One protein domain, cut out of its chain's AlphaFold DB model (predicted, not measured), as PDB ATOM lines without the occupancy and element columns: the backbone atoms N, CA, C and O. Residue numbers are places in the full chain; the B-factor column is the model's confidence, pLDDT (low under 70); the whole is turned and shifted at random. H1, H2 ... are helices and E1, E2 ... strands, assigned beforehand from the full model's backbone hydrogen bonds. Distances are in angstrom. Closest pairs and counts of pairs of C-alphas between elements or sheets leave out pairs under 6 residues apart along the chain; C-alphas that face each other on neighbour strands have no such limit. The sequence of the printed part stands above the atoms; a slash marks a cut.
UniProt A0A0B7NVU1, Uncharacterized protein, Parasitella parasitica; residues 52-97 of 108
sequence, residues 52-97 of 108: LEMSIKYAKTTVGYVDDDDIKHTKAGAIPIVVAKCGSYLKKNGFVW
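What this domain is: This is residues 52 to 97 of the 108 residues of an uncharacterized protein of Parasitella parasitica (UniProt A0A0B7NVU1). A two-stranded hairpin, E1 and E2, and the helix H2 make an open V, with the short helix H1 set crosswise at its corner. Residues 86 to 97, of which 86 to 93 belong to H2, stick out as a free arm. The printed part has 46 residues, with named elements in the order H1, E1, E2, H2; the sheet, order E1 - E2, is antiparallel and the class is mixed, helices and strands. The whole is loose and flat, with a radius of gyration of the C-alphas of 12.7 A and spans of 35 by 28 by 11 A.

How they stand to each other: H1, residues 52 to 59, is joined by a tight link to E1, residues 60 to 66. E1 and E2, residues 72 to 80, form a hairpin, antiparallel at 148 degrees, with N 61 and O 79 at 2.9 A and N 73 and O 65 at 2.8 A, within hydrogen-bond range. E2 bends by 57 degrees at residue 77. The closest C-alphas of H1 and E2 are those of Ala 59 and Pro 80, 5.6 A apart. H2, residues 81 to 93, comes closest to E1 at the C-alphas of Lys 60 and Ile 81, 5.3 A apart. H1 and H2 are close but not clearly touching, about perpendicular at 85 degrees; their closest C-alphas, of Ala 59 and Ile 81, are 5.8 A apart. In H1 and H2 every O i to N i+4 pair is within hydrogen-bond range.

Where its parts are: H1 begins at C-alpha 52 (138.049, 191.855, 202.839) and is 9.9 A long. E1 measures 20.3 A and ends at C-alpha 66 (132.858, 175.525, 185.663). E2 measures 20.8 A. H2 measures 18.3 A and ends at C-alpha 93 (146.658, 167.231, 199.166).

The domain as a whole: The two C-alphas farthest apart, of Lys 57 and Trp 97, are 36.8 A apart. The printed part has no cut, and its three links are tight. Mean pLDDT of the printed part is 91.1; residues 95 to 97 are under 70.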
ATOM      1  N   LEU A  52     137.955 192.475 204.161       92.19
ATOM      2  CA  LEU A  52     138.049 191.855 202.839       92.19
ATOM      3  C   LEU A  52     138.251 192.899 201.734       92.19
ATOM      4  O   LEU A  52     139.099 192.705 200.871       92.19
ATOM      5  N   GLU A  53     137.546 194.030 201.803       93.38
ATOM      6  CA  GLU A  53     137.656 195.108 200.814       93.38
ATOM      7  C   GLU A  53     139.090 195.652 200.704       93.38
ATOM      8  O   GLU A  53     139.605 195.855 199.607       93.38
ATOM      9  N   MET A  54     139.776 195.820 201.838       91.50
ATOM     10  CA  MET A  54     141.187 196.213 201.859       91.50
ATOM     11  C   MET A  54     142.080 195.088 201.335       91.50
ATOM     12  O   MET A  54     142.974 195.334 200.531       91.50
ATOM     13  N   SER A  55     141.811 193.848 201.746       93.06
ATOM     14  CA  SER A  55     142.575 192.666 201.325       93.06
ATOM     15  C   SER A  55     142.539 192.443 199.818       93.06
ATOM     16  O   SER A  55     143.562 192.128 199.212       93.06
ATOM     17  N   ILE A  56     141.387 192.679 199.195       93.69
ATOM     18  CA  ILE A  56     141.238 192.598 197.745       93.69
ATOM     19  C   ILE A  56     142.024 193.725 197.049       93.69
ATOM     20  O   ILE A  56     142.588 193.493 195.984       93.69
ATOM     21  N   LYS A  57     142.135 194.924 197.640       94.00
ATOM     22  CA  LYS A  57     142.902 196.040 197.048       94.00
ATOM     23  C   LYS A  57     144.404 195.744 196.963       94.00
ATOM     24  O   LYS A  57     144.992 195.989 195.916       94.00
ATOM     25  N   TYR A  58     145.017 195.212 198.027       89.81
ATOM     26  CA  TYR A  58     146.477 195.010 198.062       89.81
ATOM     27  C   TYR A  58     146.935 193.590 197.689       89.81
ATOM     28  O   TYR A  58     148.093 193.410 197.320       89.81
ATOM     29  N   ALA A  59     146.077 192.571 197.800       90.88
ATOM     30  CA  ALA A  59     146.479 191.177 197.600       90.88
ATOM     31  C   ALA A  59     145.338 190.295 197.078       90.88
ATOM     32  O   ALA A  59     144.955 189.317 197.726       90.88
ATOM     33  N   LYS A  60     144.823 190.598 195.880       94.69
ATOM     34  CA  LYS A  60     143.833 189.755 195.189       94.69
ATOM     35  C   LYS A  60     144.429 188.858 194.113       94.69
ATOM     36  O   LYS A  60     145.384 189.217 193.433       94.69
ATOM     37  N   THR A  61     143.755 187.740 193.898       96.31
ATOM     38  CA  THR A  61     143.787 186.970 192.656       96.31
ATOM     39  C   THR A  61     142.360 186.762 192.164       96.31
ATOM     40  O   THR A  61     141.400 186.927 192.924       96.31
ATOM     41  N   THR A  62     142.218 186.412 190.895       95.81
ATOM     42  CA  THR A  62     140.933 186.019 190.326       95.81
ATOM     43  C   THR A  62     140.664 184.542 190.604       95.81
ATOM     44  O   THR A  62     141.598 183.744 190.684       95.81
ATOM     45  N   VAL A  63     139.395 184.191 190.791       94.00
ATOM     46  CA  VAL A  63     138.921 182.809 190.893       94.00
ATOM     47  C   VAL A  63     137.860 182.560 189.828       94.00
ATOM     48  O   VAL A  63     137.068 183.456 189.523       94.00
ATOM     49  N   GLY A  64     137.858 181.349 189.278       94.81
ATOM     50  CA  GLY A  64     136.859 180.879 188.329       94.81
ATOM     51  C   GLY A  64     136.211 179.562 188.742       94.81
ATOM     52  O   GLY A  64     136.691 178.881 189.652       94.81
ATOM     53  N   TYR A  65     135.127 179.211 188.055       91.31
ATOM     54  CA  TYR A  65     134.414 177.939 188.200       91.31
ATOM     55  C   TYR A  65     133.974 177.405 186.830       91.31
ATOM     56  O   TYR A  65     134.066 178.110 185.824       91.31
ATOM     57  N   VAL A  66     133.542 176.148 186.803       93.69
ATOM     58  CA  VAL A  66     132.858 175.525 185.663       93.69
ATOM     59  C   VAL A  66     131.427 175.261 186.113       93.69
ATOM     60  O   VAL A  66     131.248 174.777 187.233       93.69
ATOM     61  N   ASP A  67     130.445 175.673 185.318       92.88
ATOM     62  CA  ASP A  67     129.030 175.430 185.611       92.88
ATOM     63  C   ASP A  67     128.569 174.045 185.125       92.88
ATOM     64  O   ASP A  67     129.373 173.227 184.672       92.88
ATOM     65  N   ASP A  68     127.272 173.769 185.265       95.88
ATOM     66  CA  ASP A  68     126.668 172.493 184.873       95.88
ATOM     67  C   ASP A  68     126.638 172.288 183.343       95.88
ATOM     68  O   ASP A  68     126.560 171.149 182.885       95.88
ATOM     69  N   ASP A  69     126.774 173.366 182.560       94.88
ATOM     70  CA  ASP A  69     126.817 173.358 181.092       94.88
ATOM     71  C   ASP A  69     128.260 173.213 180.543       94.88
ATOM     72  O   ASP A  69     128.507 173.392 179.349       94.88
ATOM     73  N   ASP A  70     129.230 172.890 181.410       92.88
ATOM     74  CA  ASP A  70     130.676 172.808 181.129       92.88
ATOM     75  C   ASP A  70     131.305 174.141 180.659       92.88
ATOM     76  O   ASP A  70     132.410 174.188 180.100       92.88
ATOM     77  N   ILE A  71     130.644 175.272 180.928       93.12
ATOM     78  CA  ILE A  71     131.140 176.599 180.566       93.12
ATOM     79  C   ILE A  71     132.126 177.082 181.634       93.12
ATOM     80  O   ILE A  71     131.856 177.133 182.835       93.12
ATOM     81  N   LYS A  72     133.322 177.477 181.181       93.44
ATOM     82  CA  LYS A  72     134.415 177.933 182.052       93.44
ATOM     83  C   LYS A  72     134.310 179.426 182.344       93.44
ATOM     84  O   LYS A  72     134.775 180.264 181.568       93.44
ATOM     85  N   HIS A  73     133.839 179.759 183.536       93.94
ATOM     86  CA  HIS A  73     133.830 181.119 184.074       93.94
ATOM     87  C   HIS A  73     135.170 181.442 184.729       93.94
ATOM     88  O   HIS A  73     135.302 181.449 185.950       93.94
ATOM     89  N   THR A  74     136.198 181.704 183.920       90.25
ATOM     90  CA  THR A  74     137.588 181.884 184.394       90.25
ATOM     91  C   THR A  74     137.807 183.115 185.279       90.25
ATOM     92  O   THR A  74     138.791 183.174 186.014       90.25
ATOM     93  N   LYS A  75     136.896 184.099 185.246       93.00
ATOM     94  CA  LYS A  75     136.988 185.346 186.022       93.00
ATOM     95  C   LYS A  75     135.728 185.663 186.826       93.00
ATOM     96  O   LYS A  75     135.208 186.771 186.764       93.00
ATOM     97  N   ALA A  76     135.253 184.690 187.594       93.38
ATOM     98  CA  ALA A  76     134.019 184.797 188.365       93.38
ATOM     99  C   ALA A  76     134.098 185.744 189.577       93.38
ATOM    100  O   ALA A  76     133.084 186.295 189.996       93.38
ATOM    101  N   GLY A  77     135.282 185.943 190.162       94.56
ATOM    102  CA  GLY A  77     135.413 186.815 191.330       94.56
ATOM    103  C   GLY A  77     136.850 187.118 191.734       94.56
ATOM    104  O   GLY A  77     137.800 186.584 191.163       94.56
ATOM    105  N   ALA A  78     137.007 187.982 192.738       96.69
ATOM    106  CA  ALA A  78     138.294 188.329 193.331       96.69
ATOM    107  C   ALA A  78     138.361 187.848 194.783       96.69
ATOM    108  O   ALA A  78     137.484 188.156 195.589       96.69
ATOM    109  N   ILE A  79     139.428 187.130 195.125       96.75
ATOM    110  CA  ILE A  79     139.670 186.608 196.473       96.75
ATOM    111  C   ILE A  79     141.095 186.942 196.928       96.75
ATOM    112  O   ILE A  79     141.973 187.139 196.084       96.75
ATOM    113  N   PRO A  80     141.371 186.983 198.242       96.00
ATOM    114  CA  PRO A  80     142.730 187.156 198.731       96.00
ATOM    115  C   PRO A  80     143.665 186.032 198.265       96.00
ATOM    116  O   PRO A  80     143.292 184.857 198.275       96.00
ATOM    117  N   ILE A  81     144.914 186.367 197.932       95.56
ATOM    118  CA  ILE A  81     145.914 185.401 197.435       95.56
ATOM    119  C   ILE A  81     146.112 184.224 198.403       95.56
ATOM    120  O   ILE A  81     146.247 183.080 197.969       95.56
ATOM    121  N   VAL A  82     146.115 184.482 199.715       95.56
ATOM    122  CA  VAL A  82     146.276 183.428 200.730       95.56
ATOM    123  C   VAL A  82     145.152 182.389 200.656       95.56
ATOM    124  O   VAL A  82     145.427 181.196 200.722       95.56
ATOM    125  N   VAL A  83     143.909 182.823 200.415       96.19
ATOM    126  CA  VAL A  83     142.743 181.936 200.279       96.19
ATOM    127  C   VAL A  83     142.897 181.049 199.047       96.19
ATOM    128  O   VAL A  83     142.717 179.836 199.141       96.19
ATOM    129  N   ALA A  84     143.309 181.626 197.915       95.81
ATOM    130  CA  ALA A  84     143.537 180.870 196.686       95.81
ATOM    131  C   ALA A  84     144.646 179.817 196.843       95.81
ATOM    132  O   ALA A  84     144.474 178.663 196.450       95.81
ATOM    133  N   LYS A  85     145.772 180.189 197.469       95.62
ATOM    134  CA  LYS A  85     146.890 179.268 197.722       95.62
ATOM    135  C   LYS A  85     146.482 178.116 198.638       95.62
ATOM    136  O   LYS A  85     146.758 176.961 198.317       95.62
ATOM    137  N   CYS A  86     145.794 178.412 199.741       95.31
ATOM    138  CA  CYS A  86     145.288 177.384 200.647       95.31
ATOM    139  C   CYS A  86     144.290 176.456 199.941       95.31
ATOM    140  O   CYS A  86     144.424 175.240 200.044       95.31
ATOM    141  N   GLY A  87     143.340 177.005 199.178       93.06
ATOM    142  CA  GLY A  87     142.372 176.214 198.415       93.06
ATOM    143  C   GLY A  87     143.036 175.278 197.398       93.06
ATOM    144  O   GLY A  87     142.707 174.094 197.347       93.06
ATOM    145  N   SER A  88     144.022 175.775 196.645       91.38
ATOM    146  CA  SER A  88     144.799 174.968 195.691       91.38
ATOM    147  C   SER A  88     145.566 173.836 196.385       91.38
ATOM    148  O   SER A  88     145.507 172.678 195.959       91.38
ATOM    149  N   TYR A  89     146.214 174.134 197.515       94.00
ATOM    150  CA  TYR A  89     146.915 173.126 198.305       94.00
ATOM    151  C   TYR A  89     145.966 172.047 198.843       94.00
ATOM    152  O   TYR A  89     146.264 170.858 198.727       94.00
ATOM    153  N   LEU A  90     144.823 172.443 199.410       93.25
ATOM    154  CA  LEU A  90     143.836 171.510 199.959       93.25
ATOM    155  C   LEU A  90     143.192 170.657 198.872       93.25
ATOM    156  O   LEU A  90     142.965 169.473 199.090       93.25
ATOM    157  N   LYS A  91     142.961 171.202 197.678       86.44
ATOM    158  CA  LYS A  91     142.514 170.386 196.550       86.44
ATOM    159  C   LYS A  91     143.531 169.296 196.210       86.44
ATOM    160  O   LYS A  91     143.148 168.149 196.008       86.44
ATOM    161  N   LYS A  92     144.815 169.647 196.122       89.12
ATOM    162  CA  LYS A  92     145.857 168.695 195.719       89.12
ATOM    163  C   LYS A  92     146.140 167.646 196.797       89.12
ATOM    164  O   LYS A  92     146.381 166.493 196.468       89.12
ATOM    165  N   ASN A  93     146.129 168.048 198.068       91.50
ATOM    166  CA  ASN A  93     146.658 167.231 199.166       91.50
ATOM    167  C   ASN A  93     145.604 166.824 200.207       91.50
ATOM    168  O   ASN A  93     145.875 165.978 201.049       91.50
ATOM    169  N   GLY A  94     144.415 167.427 200.191       83.19
ATOM    170  CA  GLY A  94     143.355 167.183 201.176       83.19
ATOM    171  C   GLY A  94     142.432 166.013 200.831       83.19
ATOM    172  O   GLY A  94     141.767 165.488 201.718       83.19
ATOM    173  N   PHE A  95     142.410 165.558 199.573       69.19
ATOM    174  CA  PHE A  95     141.553 164.455 199.113       69.19
ATOM    175  C   PHE A  95     142.263 163.093 199.070       69.19
ATOM    176  O   PHE A  95     142.002 162.280 198.189       69.19
ATOM    177  N   VAL A  96     143.114 162.795 200.056       61.25
ATOM    178  CA  VAL A  96     143.796 161.485 200.173       61.25
ATOM    179  C   VAL A  96     142.811 160.310 200.365       61.25
ATOM    180  O   VAL A  96     143.198 159.159 200.205       61.25
ATOM    181  N   TRP A  97     141.524 160.566 200.634       45.53
ATOM    182  CA  TRP A  97     140.551 159.535 201.029       45.53
ATOM    183  C   TRP A  97     139.349 159.290 200.103       45.53
ATOM    184  O   TRP A  97     138.450 158.544 200.487       45.53
TER     185      TRP A  97